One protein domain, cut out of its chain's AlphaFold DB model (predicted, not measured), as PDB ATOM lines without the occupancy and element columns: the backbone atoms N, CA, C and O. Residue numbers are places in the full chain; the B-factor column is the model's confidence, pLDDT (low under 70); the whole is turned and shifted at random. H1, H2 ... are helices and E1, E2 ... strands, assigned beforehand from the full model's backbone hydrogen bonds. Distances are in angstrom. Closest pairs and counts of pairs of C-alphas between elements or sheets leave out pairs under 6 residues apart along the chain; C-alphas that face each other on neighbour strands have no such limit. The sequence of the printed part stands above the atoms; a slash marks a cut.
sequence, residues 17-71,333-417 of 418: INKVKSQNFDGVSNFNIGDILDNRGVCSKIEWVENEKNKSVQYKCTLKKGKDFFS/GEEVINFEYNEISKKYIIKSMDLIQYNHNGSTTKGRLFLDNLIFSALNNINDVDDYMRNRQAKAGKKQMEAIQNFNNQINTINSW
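AT A GLANCE: This is residues 17 to 71 and 333 to 417 of the 418 residues of an uncharacterized protein of Providencia stuartii ATCC 25827 (UniProt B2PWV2). A twisted sheet of five strands has the short helix H1 over one face; H1, H2 and H3 make a row of touching helices, and H2 grazes the sheet. The long helix H4 runs away from this body as an arm; residues 397 to 417, of which 397 to 415 belong to H4, stick out. The printed part has 140 residues, class mixed, in the order H1 H2 E1 E2 E3 E4 E5 H3 H4; the antiparallel sheet's order is E1 E2 E3 E4 E5. It is loose, with a radius of gyration of the C-alphas of 18.1 A and spans of 58 by 43 by 33 A.

HOW THE PARTS SIT: Start with E1, residues 43 to 51, and E2, residues 56 to 63, a hairpin with N 47 and O 60 at 2.8 A, within hydrogen-bond range. Next come E3, residues 333 to 342, with N 59 and O 337 at 2.8 A; E4, residues 347 to 358, with N 336 and O 354 at 2.8 A; and E5, residues 364 to 368, with N 355 and O 367 at 2.8 A. E3, E4 and E5 form a meander, each strand the antiparallel neighbour of the one before, with hairpins E3 and E4, E4 and E5. H1, residues 17 to 21, is on the sheet at a height of 8.1 A. H2, residues 33 to 38, touches H1, closest C-alphas Lys 21 and Gly 34, 4.1 A. H3, residues 371 to 379, touches H2, closest C-alphas Ile 36 and Ala 378, 5.5 A. H4, residues 385 to 415, only just touches H3, with 3 pairs of C-alphas within 8 A, through residues 388 to 392 alone; the closest C-alphas are Ser 377 and Tyr 388, 6.7 A. Every O i to N i+4 pair is within hydrogen-bond range in H1, H2, H3 and H4.

IN THESE COORDINATES: Find C-alpha 17 at (197.873, 116.420, 134.741), where H1 begins. E4 runs 32.5 A and E3 28.9 A. H4 runs 44.4 A to C-alpha 415 at (226.814, 158.736, 114.314).

THE WHOLE: Residues 72 to 332 are not printed; C-alphas 71 and 333 are 11.9 A apart across the cut. The link H1 to H2 is long. Look for pLDDT under 70 at residues 67 to 71, 393 and 395 to 417.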
ATOM      1  N   ILE A  17     198.533 115.167 134.370       95.12
ATOM      2  CA  ILE A  17     197.873 116.420 134.741       95.12
ATOM      3  C   ILE A  17     198.047 116.709 136.236       95.12
ATOM      4  O   ILE A  17     198.494 117.799 136.587       95.12
ATOM      5  N   ASN A  18     197.778 115.742 137.122       94.31
ATOM      6  CA  ASN A  18     197.912 115.947 138.571       94.31
ATOM      7  C   ASN A  18     199.364 116.241 138.980       94.31
ATOM      8  O   ASN A  18     199.619 117.073 139.858       94.31
ATOM      9  N   LYS A  19     200.336 115.617 138.301       94.62
ATOM     10  CA  LYS A  19     201.767 115.892 138.503       94.62
ATOM     11  C   LYS A  19     202.162 117.299 138.063       94.62
ATOM     12  O   LYS A  19     202.990 117.911 138.728       94.62
ATOM     13  N   VAL A  20     201.592 117.818 136.974       95.75
ATOM     14  CA  VAL A  20     201.815 119.211 136.551       95.75
ATOM     15  C   VAL A  20     201.154 120.174 137.531       95.75
ATOM     16  O   VAL A  20     201.812 121.089 138.014       95.75
ATOM     17  N   LYS A  21     199.883 119.953 137.881       96.06
ATOM     18  CA  LYS A  21     199.127 120.849 138.767       96.06
ATOM     19  C   LYS A  21     199.756 121.002 140.150       96.06
ATOM     20  O   LYS A  21     199.749 122.102 140.679       96.06
ATOM     21  N   SER A  22     200.326 119.934 140.706       95.00
ATOM     22  CA  SER A  22     200.965 119.941 142.032       95.00
ATOM     23  C   SER A  22     202.381 120.536 142.067       95.00
ATOM     24  O   SER A  22     202.933 120.717 143.152       95.00
ATOM     25  N   GLN A  23     202.988 120.845 140.916       94.56
ATOM     26  CA  GLN A  23     204.272 121.553 140.864       94.56
ATOM     27  C   GLN A  23     204.083 123.047 141.130       94.56
ATOM     28  O   GLN A  23     202.999 123.581 140.940       94.56
ATOM     29  N   ASN A  24     205.156 123.730 141.521       94.12
ATOM     30  CA  ASN A  24     205.189 125.189 141.618       94.12
ATOM     31  C   ASN A  24     205.874 125.767 140.375       94.12
ATOM     32  O   ASN A  24     206.779 125.135 139.823       94.12
ATOM     33  N   PHE A  25     205.495 126.978 139.960       88.19
ATOM     34  CA  PHE A  25     206.325 127.729 139.016       88.19
ATOM     35  C   PHE A  25     207.639 128.141 139.689       88.19
ATOM     36  O   PHE A  25     207.670 128.471 140.878       88.19
ATOM     37  N   ASP A  26     208.723 128.168 138.916       82.44
ATOM     38  CA  ASP A  26     210.007 128.659 139.408       82.44
ATOM     39  C   ASP A  26     209.862 130.109 139.905       82.44
ATOM     40  O   ASP A  26     209.360 130.983 139.198       82.44
ATOM     41  N   GLY A  27     210.277 130.358 141.150       78.31
ATOM     42  CA  GLY A  27     210.192 131.676 141.788       78.31
ATOM     43  C   GLY A  27     208.858 132.010 142.472       78.31
ATOM     44  O   GLY A  27     208.756 133.083 143.061       78.31
ATOM     45  N   VAL A  28     207.860 131.115 142.460       79.00
ATOM     46  CA  VAL A  28     206.582 131.302 143.176       79.00
ATOM     47  C   VAL A  28     206.299 130.078 144.048       79.00
ATOM     48  O   VAL A  28     205.684 129.113 143.613       79.00
ATOM     49  N   SER A  29     206.776 130.096 145.294       74.69
ATOM     50  CA  SER A  29     206.730 128.931 146.196       74.69
ATOM     51  C   SER A  29     205.378 128.678 146.862       74.69
ATOM     52  O   SER A  29     205.153 127.583 147.370       74.69
ATOM     53  N   ASN A  30     204.507 129.687 146.908       86.50
ATOM     54  CA  ASN A  30     203.326 129.674 147.779       86.50
ATOM     55  C   ASN A  30     202.065 129.114 147.108       86.50
ATOM     56  O   ASN A  30     201.063 128.931 147.788       86.50
ATOM     57  N   PHE A  31     202.107 128.866 145.797       88.06
ATOM     58  CA  PHE A  31     200.970 128.390 145.015       88.06
ATOM     59  C   PHE A  31     201.438 127.351 144.006       88.06
ATOM     60  O   PHE A  31     202.471 127.541 143.355       88.06
ATOM     61  N   ASN A  32     200.657 126.283 143.853       93.69
ATOM     62  CA  ASN A  32     200.922 125.295 142.821       93.69
ATOM     63  C   ASN A  32     200.372 125.772 141.458       93.69
ATOM     64  O   ASN A  32     199.601 126.733 141.357       93.69
ATOM     65  N   ILE A  33     200.808 125.132 140.375       95.00
ATOM     66  CA  ILE A  33     200.418 125.470 139.001       95.00
ATOM     67  C   ILE A  33     198.900 125.339 138.828       95.00
ATOM     68  O   ILE A  33     198.300 126.165 138.139       95.00
ATOM     69  N   GLY A  34     198.278 124.340 139.459       94.69
ATOM     70  CA  GLY A  34     196.826 124.164 139.472       94.69
ATOM     71  C   GLY A  34     196.110 125.361 140.096       94.69
ATOM     72  O   GLY A  34     195.227 125.930 139.462       94.69
ATOM     73  N   ASP A  35     196.549 125.814 141.271       91.88
ATOM     74  CA  ASP A  35     195.973 126.952 141.993       91.88
ATOM     75  C   ASP A  35     195.985 128.214 141.126       91.88
ATOM     76  O   ASP A  35     195.001 128.955 141.086       91.88
ATOM     77  N   ILE A  36     197.090 128.432 140.403       92.19
ATOM     78  CA  ILE A  36     197.287 129.597 139.536       92.19
ATOM     79  C   ILE A  36     196.485 129.483 138.243       92.19
ATOM     80  O   ILE A  36     195.976 130.497 137.780       92.19
ATOM     81  N   LEU A  37     196.403 128.307 137.617       94.56
ATOM     82  CA  LEU A  37     195.830 128.159 136.277       94.56
ATOM     83  C   LEU A  37     194.343 127.782 136.266       94.56
ATOM     84  O   LEU A  37     193.640 128.223 135.353       94.56
ATOM     85  N   ASP A  38     193.860 127.017 137.247       94.38
ATOM     86  CA  ASP A  38     192.470 126.540 137.307       94.38
ATOM     87  C   ASP A  38     191.497 127.610 137.828       94.38
ATOM     88  O   ASP A  38     190.324 127.611 137.463       94.38
ATOM     89  N   ASN A  39     191.980 128.560 138.634       88.00
ATOM     90  CA  ASN A  39     191.139 129.571 139.290       88.00
ATOM     91  C   ASN A  39     191.130 130.927 138.571       88.00
ATOM     92  O   ASN A  39     190.766 131.952 139.147       88.00
ATOM     93  N   ARG A  40     191.554 130.970 137.304       90.00
ATOM     94  CA  ARG A  40     191.665 132.229 136.559       90.00
ATOM     95  C   ARG A  40     190.308 132.691 136.074       90.00
ATOM     96  O   ARG A  40     189.780 132.178 135.090       90.00
ATOM     97  N   GLY A  41     189.776 133.730 136.705       86.31
ATOM     98  CA  GLY A  41     188.469 134.248 136.332       86.31
ATOM     99  C   GLY A  41     188.422 134.998 134.998       86.31
ATOM    100  O   GLY A  41     187.321 135.245 134.515       86.31
ATOM    101  N   VAL A  42     189.557 135.275 134.341       88.50
ATOM    102  CA  VAL A  42     189.583 135.661 132.913       88.50
ATOM    103  C   VAL A  42     189.203 134.518 131.965       88.50
ATOM    104  O   VAL A  42     188.857 134.779 130.815       88.50
ATOM    105  N   CYS A  43     189.259 133.260 132.409       91.62
ATOM    106  CA  CYS A  43     188.931 132.099 131.589       91.62
ATOM    107  C   CYS A  43     187.421 131.814 131.644       91.62
ATOM    108  O   CYS A  43     186.815 131.753 132.712       91.62
ATOM    109  N   SER A  44     186.797 131.629 130.483       91.50
ATOM    110  CA  SER A  44     185.425 131.119 130.356       91.50
ATOM    111  C   SER A  44     185.380 129.592 130.377       91.50
ATOM    112  O   SER A  44     184.393 129.009 130.816       91.50
ATOM    113  N   LYS A  45     186.455 128.947 129.910       95.06
ATOM    114  CA  LYS A  45     186.625 127.496 129.898       95.06
ATOM    115  C   LYS A  45     188.093 127.151 130.103       95.06
ATOM    116  O   LYS A  45     188.952 127.772 129.476       95.06
ATOM    117  N   ILE A  46     188.357 126.156 130.942       96.44
ATOM    118  CA  ILE A  46     189.688 125.595 131.174       96.44
ATOM    119  C   ILE A  46     189.654 124.119 130.791       96.44
ATOM    120  O   ILE A  46     188.728 123.398 131.156       96.44
ATOM    121  N   GLU A  47     190.653 123.686 130.034       97.50
ATOM    122  CA  GLU A  47     190.821 122.313 129.575       97.50
ATOM    123  C   GLU A  47     192.266 121.869 129.816       97.50
ATOM    124  O   GLU A  47     193.213 122.626 129.599       97.50
ATOM    125  N   TRP A  48     192.421 120.621 130.248       97.38
ATOM    126  CA  TRP A  48     193.710 119.954 130.379       97.38
ATOM    127  C   TRP A  48     193.684 118.695 129.520       97.38
ATOM    128  O   TRP A  48     192.750 117.903 129.619       97.38
ATOM    129  N   VAL A  49     194.697 118.519 128.677       96.19
ATOM    130  CA  VAL A  49     194.820 117.365 127.782       96.19
ATOM    131  C   VAL A  49     196.184 116.734 128.001       96.19
ATOM    132  O   VAL A  49     197.205 117.402 127.852       96.19
ATOM    133  N   GLU A  50     196.224 115.452 128.347       95.00
ATOM    134  CA  GLU A  50     197.474 114.699 128.445       95.00
ATOM    135  C   GLU A  50     197.721 113.838 127.208       95.00
ATOM    136  O   GLU A  50     196.802 113.348 126.556       95.00
ATOM    137  N   ASN A  51     198.997 113.667 126.879       93.06
ATOM    138  CA  ASN A  51     199.459 112.731 125.871       93.06
ATOM    139  C   ASN A  51     200.459 111.783 126.530       93.06
ATOM    140  O   ASN A  51     201.621 112.131 126.762       93.06
ATOM    141  N   GLU A  52     199.987 110.569 126.809       89.25
ATOM    142  CA  GLU A  52     200.759 109.553 127.517       89.25
ATOM    143  C   GLU A  52     202.044 109.166 126.784       89.25
ATOM    144  O   GLU A  52     203.089 109.020 127.420       89.25
ATOM    145  N   LYS A  53     201.989 109.068 125.447       88.56
ATOM    146  CA  LYS A  53     203.117 108.635 124.608       88.56
ATOM    147  C   LYS A  53     204.300 109.590 124.707       88.56
ATOM    148  O   LYS A  53     205.440 109.149 124.799       88.56
ATOM    149  N   ASN A  54     204.013 110.889 124.717       89.56
ATOM    150  CA  ASN A  54     205.039 111.931 124.709       89.56
ATOM    151  C   ASN A  54     205.341 112.477 126.109       89.56
ATOM    152  O   ASN A  54     206.122 113.416 126.234       89.56
ATOM    153  N   LYS A  55     204.705 111.923 127.154       94.06
ATOM    154  CA  LYS A  55     204.744 112.452 128.525       94.06
ATOM    155  C   LYS A  55     204.556 113.975 128.557       94.06
ATOM    156  O   LYS A  55     205.354 114.699 129.156       94.06
ATOM    157  N   SER A  56     203.532 114.466 127.864       96.25
ATOM    158  CA  SER A  56     203.257 115.897 127.728       96.25
ATOM    159  C   SER A  56     201.843 116.236 128.174       96.25
ATOM    160  O   SER A  56     200.917 115.456 127.956       96.25
ATOM    161  N   VAL A  57     201.668 117.430 128.725       97.25
ATOM    162  CA  VAL A  57     200.376 117.943 129.185       97.25
ATOM    163  C   VAL A  57     200.146 119.313 128.566       97.25
ATOM    164  O   VAL A  57     201.023 120.168 128.611       97.25
ATOM    165  N   GLN A  58     198.969 119.541 128.000       97.56
ATOM    166  CA  GLN A  58     198.549 120.830 127.473       97.56
ATOM    167  C   GLN A  58     197.479 121.431 128.380       97.56
ATOM    168  O   GLN A  58     196.439 120.819 128.613       97.56
ATOM    169  N   TYR A  59     197.731 122.645 128.857       97.62
ATOM    170  CA  TYR A  59     196.719 123.515 129.439       97.62
ATOM    171  C   TYR A  59     196.154 124.421 128.354       97.62
ATOM    172  O   TYR A  59     196.913 125.009 127.576       97.62
ATOM    173  N   LYS A  60     194.833 124.578 128.347       97.44
ATOM    174  CA  LYS A  60     194.126 125.510 127.483       97.44
ATOM    175  C   LYS A  60     193.122 126.327 128.293       97.44
ATOM    176  O   LYS A  60     192.232 125.772 128.929       97.44
ATOM    177  N   CYS A  61     193.224 127.649 128.221       95.06
ATOM    178  CA  CYS A  61     192.234 128.584 128.746       95.06
ATOM    179  C   CYS A  61     191.593 129.360 127.596       95.06
ATOM    180  O   CYS A  61     192.268 130.070 126.858       95.06
ATOM    181  N   THR A  62     190.276 129.249 127.450       93.12
ATOM    182  CA  THR A  62     189.506 130.139 126.577       93.12
ATOM    183  C   THR A  62     189.202 131.422 127.335       93.12
ATOM    184  O   THR A  62     188.513 131.372 128.351       93.12
ATOM    185  N   LEU A  63     189.667 132.569 126.846       89.25
ATOM    186  CA  LEU A  63     189.396 133.864 127.469       89.25
ATOM    187  C   LEU A  63     187.900 134.209 127.391       89.25
ATOM    188  O   LEU A  63     187.215 133.871 126.423       89.25
ATOM    189  N   LYS A  64     187.373 134.861 128.431       86.62
ATOM    190  CA  LYS A  64     186.049 135.498 128.398       86.62
ATOM    191  C   LYS A  64     186.038 136.605 127.343       86.62
ATOM    192  O   LYS A  64     187.082 137.154 127.005       86.62
ATOM    193  N   LYS A  65     184.851 136.939 126.833       75.31
ATOM    194  CA  LYS A  65     184.669 138.126 125.991       75.31
ATOM    195  C   LYS A  65     184.808 139.379 126.861       75.31
ATOM    196  O   LYS A  65     184.297 139.396 127.981       75.31
ATOM    197  N   GLY A  66     185.493 140.394 126.346       71.00
ATOM    198  CA  GLY A  66     185.576 141.706 126.989       71.00
ATOM    199  C   GLY A  66     184.266 142.458 126.918       71.00
ATOM    200  O   GLY A  66     183.393 142.122 126.112       71.00
ATOM    201  N   LYS A  67     184.134 143.462 127.778       69.00
ATOM    202  CA  LYS A  67     182.979 144.359 127.771       69.00
ATOM    203  C   LYS A  67     183.129 145.410 126.680       69.00
ATOM    204  O   LYS A  67     182.167 145.637 125.957       69.00
ATOM    205  N   ASP A  68     184.340 145.947 126.532       63.53
ATOM    206  CA  ASP A  68     184.630 147.098 125.677       63.53
ATOM    207  C   ASP A  68     185.830 146.856 124.744       63.53
ATOM    208  O   ASP A  68     185.752 147.115 123.546       63.53
ATOM    209  N   PHE A  69     186.953 146.336 125.258       59.09
ATOM    210  CA  PHE A  69     188.219 146.280 124.503       59.09
ATOM    211  C   PHE A  69     188.298 145.070 123.557       59.09
ATOM    212  O   PHE A  69     188.913 145.131 122.498       59.09
ATOM    213  N   PHE A  70     187.633 143.966 123.909       65.25
ATOM    214  CA  PHE A  70     187.490 142.772 123.058       65.25
ATOM    215  C   PHE A  70     186.149 142.687 122.323       65.25
ATOM    216  O   PHE A  70     185.860 141.692 121.656       65.25
ATOM    217  N   SER A  71     185.291 143.699 122.442       67.75
ATOM    218  CA  SER A  71     184.058 143.736 121.668       67.75
ATOM    219  C   SER A  71     184.302 144.460 120.353       67.75
ATOM    220  O   SER A  71     184.245 145.685 120.282       67.75
ATOM    221  N   GLY A 333     190.058 134.814 122.419       86.94
ATOM    222  CA  GLY A 333     191.440 134.490 122.750       86.94
ATOM    223  C   GLY A 333     191.531 133.127 123.421       86.94
ATOM    224  O   GLY A 333     190.653 132.750 124.197       86.94
ATOM    225  N   GLU A 334     192.590 132.388 123.130       91.62
ATOM    226  CA  GLU A 334     192.931 131.136 123.789       91.62
ATOM    227  C   GLU A 334     194.381 131.182 124.257       91.62
ATOM    228  O   GLU A 334     195.288 131.527 123.506       91.62
ATOM    229  N   GLU A 335     194.606 130.826 125.510       93.50
ATOM    230  CA  GLU A 335     195.929 130.671 126.090       93.50
ATOM    231  C   GLU A 335     196.268 129.195 126.151       93.50
ATOM    232  O   GLU A 335     195.505 128.407 126.706       93.50
ATOM    233  N   VAL A 336     197.407 128.825 125.579       96.44
ATOM    234  CA  VAL A 336     197.856 127.440 125.481       96.44
ATOM    235  C   VAL A 336     199.237 127.327 126.103       96.44
ATOM    236  O   VAL A 336     200.164 128.030 125.702       96.44
ATOM    237  N   ILE A 337     199.384 126.437 127.082       97.19
ATOM    238  CA  ILE A 337     200.670 126.127 127.708       97.19
ATOM    239  C   ILE A 337     200.941 124.646 127.510       97.19
ATOM    240  O   ILE A 337     200.163 123.804 127.950       97.19
ATOM    241  N   ASN A 338     202.054 124.336 126.857       97.06
ATOM    242  CA  ASN A 338     202.496 122.963 126.671       97.06
ATOM    243  C   ASN A 338     203.580 122.652 127.695       97.06
ATOM    244  O   ASN A 338     204.609 123.326 127.730       97.06
ATOM    245  N   PHE A 339     203.355 121.626 128.502       97.50
ATOM    246  CA  PHE A 339     204.297 121.074 129.461       97.50
ATOM    247  C   PHE A 339     204.877 119.769 128.919       97.50
ATOM    248  O   PHE A 339     204.154 118.936 128.371       97.50
ATOM    249  N   GLU A 340     206.175 119.568 129.108       97.31
ATOM    250  CA  GLU A 340     206.895 118.367 128.687       97.31
ATOM    251  C   GLU A 340     207.684 117.806 129.868       97.31
ATOM    252  O   GLU A 340     208.308 118.557 130.621       97.31
ATOM    253  N   TYR A 341     207.638 116.490 130.062       96.75
ATOM    254  CA  TYR A 341     208.396 115.845 131.124       96.75
ATOM    255  C   TYR A 341     209.898 115.856 130.821       96.75
ATOM    256  O   TYR A 341     210.343 115.392 129.773       96.75
ATOM    257  N   ASN A 342     210.697 116.343 131.767       95.62
ATOM    258  CA  ASN A 342     212.148 116.341 131.680       95.62
ATOM    259  C   ASN A 342     212.726 115.176 132.497       95.62
ATOM    260  O   ASN A 342     212.633 115.143 133.726       95.62
ATOM    261  N   GLU A 343     213.365 114.227 131.811       94.19
ATOM    262  CA  GLU A 343     213.921 113.022 132.440       94.19
ATOM    263  C   GLU A 343     215.102 113.291 133.382       94.19
ATOM    264  O   GLU A 343     215.384 112.455 134.237       94.19
ATOM    265  N   ILE A 344     215.794 114.426 133.255       94.75
ATOM    266  CA  ILE A 344     216.945 114.772 134.099       94.75
ATOM    267  C   ILE A 344     216.455 115.387 135.409       94.75
ATOM    268  O   ILE A 344     216.803 114.912 136.486       94.75
ATOM    269  N   SER A 345     215.615 116.422 135.329       93.06
ATOM    270  CA  SER A 345     215.088 117.102 136.518       93.06
ATOM    271  C   SER A 345     213.956 116.334 137.200       93.06
ATOM    272  O   SER A 345     213.576 116.680 138.319       93.06
ATOM    273  N   LYS A 346     213.407 115.311 136.528       94.00
ATOM    274  CA  LYS A 346     212.229 114.536 136.943       94.00
ATOM    275  C   LYS A 346     210.984 115.405 137.178       94.00
ATOM    276  O   LYS A 346     210.101 115.025 137.948       94.00
ATOM    277  N   LYS A 347     210.890 116.550 136.494       93.94
ATOM    278  CA  LYS A 347     209.784 117.523 136.574       93.94
ATOM    279  C   LYS A 347     209.204 117.813 135.191       93.94
ATOM    280  O   LYS A 347     209.858 117.568 134.182       93.94
ATOM    281  N   TYR A 348     207.991 118.358 135.149       96.12
ATOM    282  CA  TYR A 348     207.442 118.902 133.910       96.12
ATOM    283  C   TYR A 348     207.961 120.329 133.737       96.12
ATOM    284  O   TYR A 348     208.014 121.096 134.693       96.12
ATOM    285  N   ILE A 349     208.370 120.677 132.522       95.38
ATOM    286  CA  ILE A 349     208.846 122.015 132.173       95.38
ATOM    287  C   ILE A 349     207.945 122.623 131.106       95.38
ATOM    288  O   ILE A 349     207.375 121.914 130.277       95.38
ATOM    289  N   ILE A 350     207.824 123.946 131.110       95.62
ATOM    290  CA  ILE A 350     207.073 124.670 130.086       95.62
ATOM    291  C   ILE A 350     207.851 124.612 128.767       95.62
ATOM    292  O   ILE A 350     208.936 125.178 128.649       95.62
ATOM    293  N   LYS A 351     207.272 123.959 127.761       95.75
ATOM    294  CA  LYS A 351     207.811 123.874 126.404       95.75
ATOM    295  C   LYS A 351     207.417 125.075 125.551       95.75
ATOM    296  O   LYS A 351     208.253 125.620 124.835       95.75
ATOM    297  N   SER A 352     206.153 125.492 125.617       94.25
ATOM    298  CA  SER A 352     205.673 126.703 124.945       94.25
ATOM    299  C   SER A 352     204.517 127.350 125.698       94.25
ATOM    300  O   SER A 352     203.806 126.691 126.459       94.25
ATOM    301  N   MET A 353     204.350 128.654 125.478       94.31
ATOM    302  CA  MET A 353     203.263 129.464 126.022       94.31
ATOM    303  C   MET A 353     202.770 130.406 124.933       94.31
ATOM    304  O   MET A 353     203.459 131.357 124.552       94.31
ATOM    305  N   ASP A 354     201.563 130.150 124.463       93.69
ATOM    306  CA  ASP A 354     201.005 130.778 123.282       93.69
ATOM    307  C   ASP A 354     199.682 131.470 123.629       93.69
ATOM    308  O   ASP A 354     198.850 130.914 124.341       93.69
ATOM    309  N   LEU A 355     199.485 132.691 123.127       89.25
ATOM    310  CA  LEU A 355     198.166 133.308 123.009       89.25
ATOM    311  C   LEU A 355     197.737 133.192 121.551       89.25
ATOM    312  O   LEU A 355     198.394 133.742 120.671       89.25
ATOM    313  N   ILE A 356     196.621 132.529 121.311       89.50
ATOM    314  CA  ILE A 356     195.967 132.437 120.015       89.50
ATOM    315  C   ILE A 356     194.794 133.411 120.033       89.50
ATOM    316  O   ILE A 356     193.917 133.306 120.885       89.50
ATOM    317  N   GLN A 357     194.774 134.371 119.117       85.31
ATOM    318  CA  GLN A 357     193.651 135.283 118.929       85.31
ATOM    319  C   GLN A 357     192.948 134.941 117.622       85.31
ATOM    320  O   GLN A 357     193.591 134.767 116.589       85.31
ATOM    321  N   TYR A 358     191.628 134.828 117.684       84.25
ATOM    322  CA  TYR A 358     190.766 134.594 116.535       84.25
ATOM    323  C   TYR A 358     190.198 135.936 116.099       84.25
ATOM    324  O   TYR A 358     189.527 136.609 116.881       84.25
ATOM    325  N   ASN A 359     190.475 136.334 114.865       80.31
ATOM    326  CA  ASN A 359     190.036 137.613 114.325       80.31
ATOM    327  C   ASN A 359     188.701 137.467 113.589       80.31
ATOM    328  O   ASN A 359     188.332 136.382 113.137       80.31
ATOM    329  N   HIS A 360     188.001 138.586 113.408       73.88
ATOM    330  CA  HIS A 360     186.702 138.637 112.724       73.88
ATOM    331  C   HIS A 360     186.734 138.172 111.263       73.88
ATOM    332  O   HIS A 360     185.738 137.668 110.758       73.88
ATOM    333  N   ASN A 361     187.887 138.275 110.602       71.62
ATOM    334  CA  ASN A 361     188.094 137.794 109.234       71.62
ATOM    335  C   ASN A 361     188.427 136.287 109.152       71.62
ATOM    336  O   ASN A 361     188.841 135.811 108.099       71.62
ATOM    337  N   GLY A 362     188.321 135.544 110.260       77.25
ATOM    338  CA  GLY A 362     188.640 134.114 110.331       77.25
ATOM    339  C   GLY A 362     190.136 133.792 110.424       77.25
ATOM    340  O   GLY A 362     190.497 132.629 110.598       77.25
ATOM    341  N   SER A 363     191.018 134.796 110.348       81.75
ATOM    342  CA  SER A 363     192.450 134.595 110.583       81.75
ATOM    343  C   SER A 363     192.747 134.358 112.065       81.75
ATOM    344  O   SER A 363     191.973 134.736 112.950       81.75
ATOM    345  N   THR A 364     193.901 133.749 112.337       84.62
ATOM    346  CA  THR A 364     194.422 133.620 113.698       84.62
ATOM    347  C   THR A 364     195.773 134.302 113.812       84.62
ATOM    348  O   THR A 364     196.619 134.183 112.925       84.62
ATOM    349  N   THR A 365     195.987 135.016 114.912       82.31
ATOM    350  CA  THR A 365     197.292 135.565 115.275       82.31
ATOM    351  C   THR A 365     197.815 134.835 116.503       82.31
ATOM    352  O   THR A 365     197.112 134.645 117.496       82.31
ATOM    353  N   LYS A 366     199.069 134.382 116.424       86.06
ATOM    354  CA  LYS A 366     199.748 133.676 117.509       86.06
ATOM    355  C   LYS A 366     200.776 134.606 118.143       86.06
ATOM    356  O   LYS A 366     201.758 134.979 117.510       86.06
ATOM    357  N   GLY A 367     200.545 134.985 119.392       82.94
ATOM    358  CA  GLY A 367     201.452 135.795 120.196       82.94
ATOM    359  C   GLY A 367     202.092 134.988 121.320       82.94
ATOM    360  O   GLY A 367     201.589 133.943 121.726       82.94
ATOM    361  N   ARG A 368     203.182 135.506 121.887       83.38
ATOM    362  CA  ARG A 368     203.795 134.918 123.085       83.38
ATOM    363  C   ARG A 368     202.940 135.213 124.315       83.38
ATOM    364  O   ARG A 368     202.557 136.360 124.541       83.38
ATOM    365  N   LEU A 369     202.665 134.191 125.113       84.88
ATOM    366  CA  LEU A 369     202.067 134.342 126.434       84.88
ATOM    367  C   LEU A 369     203.184 134.457 127.476       84.88
ATOM    368  O   LEU A 369     204.166 133.715 127.431       84.88
ATOM    369  N   PHE A 370     203.059 135.416 128.394       85.75
ATOM    370  CA  PHE A 370     204.064 135.650 129.427       85.75
ATOM    371  C   PHE A 370     203.581 135.120 130.778       85.75
ATOM    372  O   PHE A 370     202.468 135.419 131.209       85.75
ATOM    373  N   LEU A 371     204.434 134.337 131.439       87.56
ATOM    374  CA  LEU A 371     204.119 133.684 132.709       87.56
ATOM    375  C   LEU A 371     203.829 134.682 133.839       87.56
ATOM    376  O   LEU A 371     202.922 134.461 134.633       87.56
ATOM    377  N   ASP A 372     204.528 135.815 133.870       84.94
ATOM    378  CA  ASP A 372     204.300 136.877 134.851       84.94
ATOM    379  C   ASP A 372     202.888 137.473 134.746       84.94
ATOM    380  O   ASP A 372     202.273 137.775 135.764       84.94
ATOM    381  N   ASN A 373     202.342 137.602 133.534       83.19
ATOM    382  CA  ASN A 373     200.970 138.070 133.323       83.19
ATOM    383  C   ASN A 373     199.938 137.045 133.785       83.19
ATOM    384  O   ASN A 373     198.927 137.433 134.370       83.19
ATOM    385  N   LEU A 374     200.201 135.754 133.567       86.50
ATOM    386  CA  LEU A 374     199.341 134.683 134.069       86.50
ATOM    387  C   LEU A 374     199.278 134.708 135.594       86.50
ATOM    388  O   LEU A 374     198.188 134.801 136.155       86.50
ATOM    389  N   ILE A 375     200.444 134.708 136.240       87.94
ATOM    390  CA  ILE A 375     200.572 134.726 137.699       87.94
ATOM    391  C   ILE A 375     199.930 135.993 138.263       87.94
ATOM    392  O   ILE A 375     199.094 135.909 139.155       87.94
ATOM    393  N   PHE A 376     200.245 137.164 137.703       85.62
ATOM    394  CA  PHE A 376     199.646 138.428 138.130       85.62
ATOM    395  C   PHE A 376     198.118 138.407 138.013       85.62
ATOM    396  O   PHE A 376     197.435 138.817 138.949       85.62
ATOM    397  N   SER A 377     197.578 137.900 136.898       85.19
ATOM    398  CA  SER A 377     196.127 137.814 136.693       85.19
ATOM    399  C   SER A 377     195.444 136.899 137.705       85.19
ATOM    400  O   SER A 377     194.382 137.250 138.211       85.19
ATOM    401  N   ALA A 378     196.075 135.769 138.033       87.25
ATOM    402  CA  ALA A 378     195.558 134.815 139.002       87.25
ATOM    403  C   ALA A 378     195.587 135.394 140.423       87.25
ATOM    404  O   ALA A 378     194.566 135.411 141.104       87.25
ATOM    405  N   LEU A 379     196.731 135.943 140.846       85.88
ATOM    406  CA  LEU A 379     196.919 136.459 142.206       85.88
ATOM    407  C   LEU A 379     196.056 137.689 142.513       85.88
ATOM    408  O   LEU A 379     195.663 137.885 143.658       85.88
ATOM    409  N   ASN A 380     195.755 138.510 141.505       84.94
ATOM    410  CA  ASN A 380     194.918 139.703 141.666       84.94
ATOM    411  C   ASN A 380     193.444 139.455 141.326       84.94
ATOM    412  O   ASN A 380     192.675 140.411 141.254       84.94
ATOM    413  N   ASN A 381     193.047 138.195 141.099       84.44
ATOM    414  CA  ASN A 381     191.679 137.818 140.745       84.44
ATOM    415  C   ASN A 381     191.113 138.671 139.593       84.44
ATOM    416  O   ASN A 381     189.986 139.174 139.650       84.44
ATOM    417  N   ILE A 382     191.929 138.893 138.555       84.38
ATOM    418  CA  ILE A 382     191.487 139.642 137.380       84.38
ATOM    419  C   ILE A 382     190.433 138.791 136.678       84.38
ATOM    420  O   ILE A 382     190.718 137.703 136.182       84.38
ATOM    421  N   ASN A 383     189.205 139.298 136.662       83.06
ATOM    422  CA  ASN A 383     188.047 138.619 136.080       83.06
ATOM    423  C   ASN A 383     187.612 139.245 134.752       83.06
ATOM    424  O   ASN A 383     186.880 138.618 133.984       83.06
ATOM    425  N   ASP A 384     188.057 140.475 134.495       82.38
ATOM    426  CA  ASP A 384     187.779 141.225 133.280       82.38
ATOM    427  C   ASP A 384     188.936 141.053 132.289       82.38
ATOM    428  O   ASP A 384     190.093 141.373 132.583       82.38
ATOM    429  N   VAL A 385     188.636 140.507 131.108       79.38
ATOM    430  CA  VAL A 385     189.651 140.291 130.070       79.38
ATOM    431  C   VAL A 385     190.188 141.620 129.529       79.38
ATOM    432  O   VAL A 385     191.338 141.670 129.091       79.38
ATOM    433  N   ASP A 386     189.414 142.706 129.614       76.62
ATOM    434  CA  ASP A 386     189.856 144.013 129.134       76.62
ATOM    435  C   ASP A 386     190.981 144.562 130.023       76.62
ATOM    436  O   ASP A 386     192.007 145.018 129.516       76.62
ATOM    437  N   ASP A 387     190.860 144.428 131.347       79.50
ATOM    438  CA  ASP A 387     191.924 144.784 132.300       79.50
ATOM    439  C   ASP A 387     193.166 143.913 132.122       79.50
ATOM    440  O   ASP A 387     194.303 144.399 132.135       79.50
ATOM    441  N   TYR A 388     192.953 142.614 131.918       80.12
ATOM    442  CA  TYR A 388     194.029 141.672 131.649       80.12
ATOM    443  C   TYR A 388     194.836 142.065 130.402       80.12
ATOM    444  O   TYR A 388     196.072 142.077 130.417       80.12
ATOM    445  N   MET A 389     194.144 142.449 129.333       74.81
ATOM    446  CA  MET A 389     194.766 142.762 128.054       74.81
ATOM    447  C   MET A 389     195.380 144.161 128.017       74.81
ATOM    448  O   MET A 389     196.471 144.308 127.461       74.81
ATOM    449  N   ARG A 390     194.785 145.150 128.699       75.75
ATOM    450  CA  ARG A 390     195.411 146.461 128.940       75.75
ATOM    451  C   ARG A 390     196.751 146.321 129.660       75.75
ATOM    452  O   ARG A 390     197.762 146.845 129.192       75.75
ATOM    453  N   ASN A 391     196.794 145.547 130.746       73.88
ATOM    454  CA  ASN A 391     198.029 145.296 131.497       73.88
ATOM    455  C   ASN A 391     199.106 144.627 130.634       73.88
ATOM    456  O   ASN A 391     200.291 144.972 130.697       73.88
ATOM    457  N   ARG A 392     198.696 143.689 129.779       73.06
ATOM    458  CA  ARG A 392     199.597 143.028 128.837       73.06
ATOM    459  C   ARG A 392     200.139 143.989 127.779       73.06
ATOM    460  O   ARG A 392     201.341 143.957 127.513       73.06
ATOM    461  N   GLN A 393     199.291 144.821 127.177       69.44
ATOM    462  CA  GLN A 393     199.712 145.802 126.176       69.44
ATOM    463  C   GLN A 393     200.638 146.857 126.772       69.44
ATOM    464  O   GLN A 393     201.654 147.159 126.159       69.44
ATOM    465  N   ALA A 394     200.370 147.343 127.987       73.00
ATOM    466  CA  ALA A 394     201.264 148.271 128.678       73.00
ATOM    467  C   ALA A 394     202.674 147.677 128.860       73.00
ATOM    468  O   ALA A 394     203.676 148.336 128.582       73.00
ATOM    469  N   LYS A 395     202.773 146.396 129.245       68.25
ATOM    470  CA  LYS A 395     204.061 145.689 129.362       68.25
ATOM    471  C   LYS A 395     204.735 145.426 128.013       68.25
ATOM    472  O   LYS A 395     205.956 145.536 127.917       68.25
ATOM    473  N   ALA A 396     203.970 145.068 126.981       64.94
ATOM    474  CA  ALA A 396     204.498 144.862 125.633       64.94
ATOM    475  C   ALA A 396     205.001 146.181 125.021       64.94
ATOM    476  O   ALA A 396     206.119 146.230 124.516       64.94
ATOM    477  N   GLY A 397     204.218 147.254 125.151       65.19
ATOM    478  CA  GLY A 397     204.561 148.604 124.719       65.19
ATOM    479  C   GLY A 397     205.793 149.142 125.440       65.19
ATOM    480  O   GLY A 397     206.687 149.660 124.782       65.19
ATOM    481  N   LYS A 398     205.923 148.924 126.757       69.12
ATOM    482  CA  LYS A 398     207.137 149.287 127.505       69.12
ATOM    483  C   LYS A 398     208.387 148.590 126.954       69.12
ATOM    484  O   LYS A 398     209.374 149.264 126.684       69.12
ATOM    485  N   LYS A 399     208.329 147.278 126.691       63.00
ATOM    486  CA  LYS A 399     209.448 146.536 126.071       63.00
ATOM    487  C   LYS A 399     209.758 147.009 124.648       63.00
ATOM    488  O   LYS A 399     210.920 147.035 124.254       63.00
ATOM    489  N   GLN A 400     208.740 147.378 123.873       55.72
ATOM    490  CA  GLN A 400     208.925 147.908 122.522       55.72
ATOM    491  C   GLN A 400     209.536 149.316 122.546       55.72
ATOM    492  O   GLN A 400     210.432 149.596 121.757       55.72
ATOM    493  N   MET A 401     209.120 150.177 123.480       54.62
ATOM    494  CA  MET A 401     209.732 151.490 123.699       54.62
ATOM    495  C   MET A 401     211.179 151.369 124.184       54.62
ATOM    496  O   MET A 401     212.033 152.081 123.669       54.62
ATOM    497  N   GLU A 402     211.483 150.437 125.092       69.06
ATOM    498  CA  GLU A 402     212.858 150.125 125.515       69.06
ATOM    499  C   GLU A 402     213.712 149.635 124.330       69.06
ATOM    500  O   GLU A 402     214.863 150.040 124.182       69.06
ATOM    501  N   ALA A 403     213.148 148.820 123.431       58.16
ATOM    502  CA  ALA A 403     213.829 148.377 122.214       58.16
ATOM    503  C   ALA A 403     214.073 149.525 121.215       58.16
ATOM    504  O   ALA A 403     215.171 149.626 120.675       58.16
ATOM    505  N   ILE A 404     213.092 150.413 121.005       58.44
ATOM    506  CA  ILE A 404     213.235 151.611 120.155       58.44
ATOM    507  C   ILE A 404     214.270 152.574 120.751       58.44
ATOM    508  O   ILE A 404     215.113 153.091 120.027       58.44
ATOM    509  N   GLN A 405     214.254 152.789 122.069       65.62
ATOM    510  CA  GLN A 405     215.251 153.608 122.763       65.62
ATOM    511  C   GLN A 405     216.656 153.012 122.629       65.62
ATOM    512  O   GLN A 405     217.591 153.735 122.298       65.62
ATOM    513  N   ASN A 406     216.809 151.696 122.802       68.00
ATOM    514  CA  ASN A 406     218.086 151.012 122.593       68.00
ATOM    515  C   ASN A 406     218.567 151.102 121.136       68.00
ATOM    516  O   ASN A 406     219.751 151.335 120.908       68.00
ATOM    517  N   PHE A 407     217.666 150.981 120.159       60.47
ATOM    518  CA  PHE A 407     217.988 151.149 118.741       60.47
ATOM    519  C   PHE A 407     218.425 152.585 118.413       60.47
ATOM    520  O   PHE A 407     219.457 152.789 117.780       60.47
ATOM    521  N   ASN A 408     217.711 153.594 118.920       54.62
ATOM    522  CA  ASN A 408     218.086 154.999 118.751       54.62
ATOM    523  C   ASN A 408     219.430 155.317 119.429       54.62
ATOM    524  O   ASN A 408     220.248 156.037 118.862       54.62
ATOM    525  N   ASN A 409     219.708 154.736 120.601       66.62
ATOM    526  CA  ASN A 409     221.004 154.867 121.271       66.62
ATOM    527  C   ASN A 409     222.143 154.228 120.457       66.62
ATOM    528  O   ASN A 409     223.242 154.781 120.403       66.62
ATOM    529  N   GLN A 410     221.886 153.103 119.782       61.66
ATOM    530  CA  GLN A 410     222.846 152.480 118.865       61.66
ATOM    531  C   GLN A 410     223.107 153.350 117.630       61.66
ATOM    532  O   GLN A 410     224.268 153.562 117.290       61.66
ATOM    533  N   ILE A 411     222.067 153.922 117.009       56.47
ATOM    534  CA  ILE A 411     222.219 154.873 115.892       56.47
ATOM    535  C   ILE A 411     223.039 156.094 116.321       56.47
ATOM    536  O   ILE A 411     223.976 156.483 115.629       56.47
ATOM    537  N   ASN A 412     222.743 156.671 117.487       57.22
ATOM    538  CA  ASN A 412     223.474 157.831 117.997       57.22
ATOM    539  C   ASN A 412     224.944 157.506 118.312       57.22
ATOM    540  O   ASN A 412     225.815 158.342 118.092       57.22
ATOM    541  N   THR A 413     225.235 156.284 118.770       58.66
ATOM    542  CA  THR A 413     226.614 155.817 118.985       58.66
ATOM    543  C   THR A 413     227.367 155.694 117.659       58.66
ATOM    544  O   THR A 413     228.505 156.141 117.561       58.66
ATOM    545  N   ILE A 414     226.723 155.165 116.614       54.97
ATOM    546  CA  ILE A 414     227.309 155.043 115.269       54.97
ATOM    547  C   ILE A 414     227.584 156.426 114.661       54.97
ATOM    548  O   ILE A 414     228.662 156.652 114.118       54.97
ATOM    549  N   ASN A 415     226.653 157.369 114.814       45.97
ATOM    550  CA  ASN A 415     226.814 158.736 114.314       45.97
ATOM    551  C   ASN A 415     227.871 159.541 115.087       45.97
ATOM    552  O   ASN A 415     228.372 160.523 114.564       45.97
ATOM    553  N   SER A 416     228.231 159.139 116.312       56.97
ATOM    554  CA  SER A 416     229.307 159.781 117.088       56.97
ATOM    555  C   SER A 416     230.722 159.350 116.677       56.97
ATOM    556  O   SER A 416     231.702 159.863 117.215       56.97
ATOM    557  N   TRP A 417     230.837 158.375 115.771       53.81
ATOM    558  CA  TRP A 417     232.112 157.873 115.242       53.81
ATOM    559  C   TRP A 417     232.448 158.427 113.849       53.81
ATOM    560  O   TRP A 417     233.496 158.083 113.300       53.81
TER     561      TRP A 417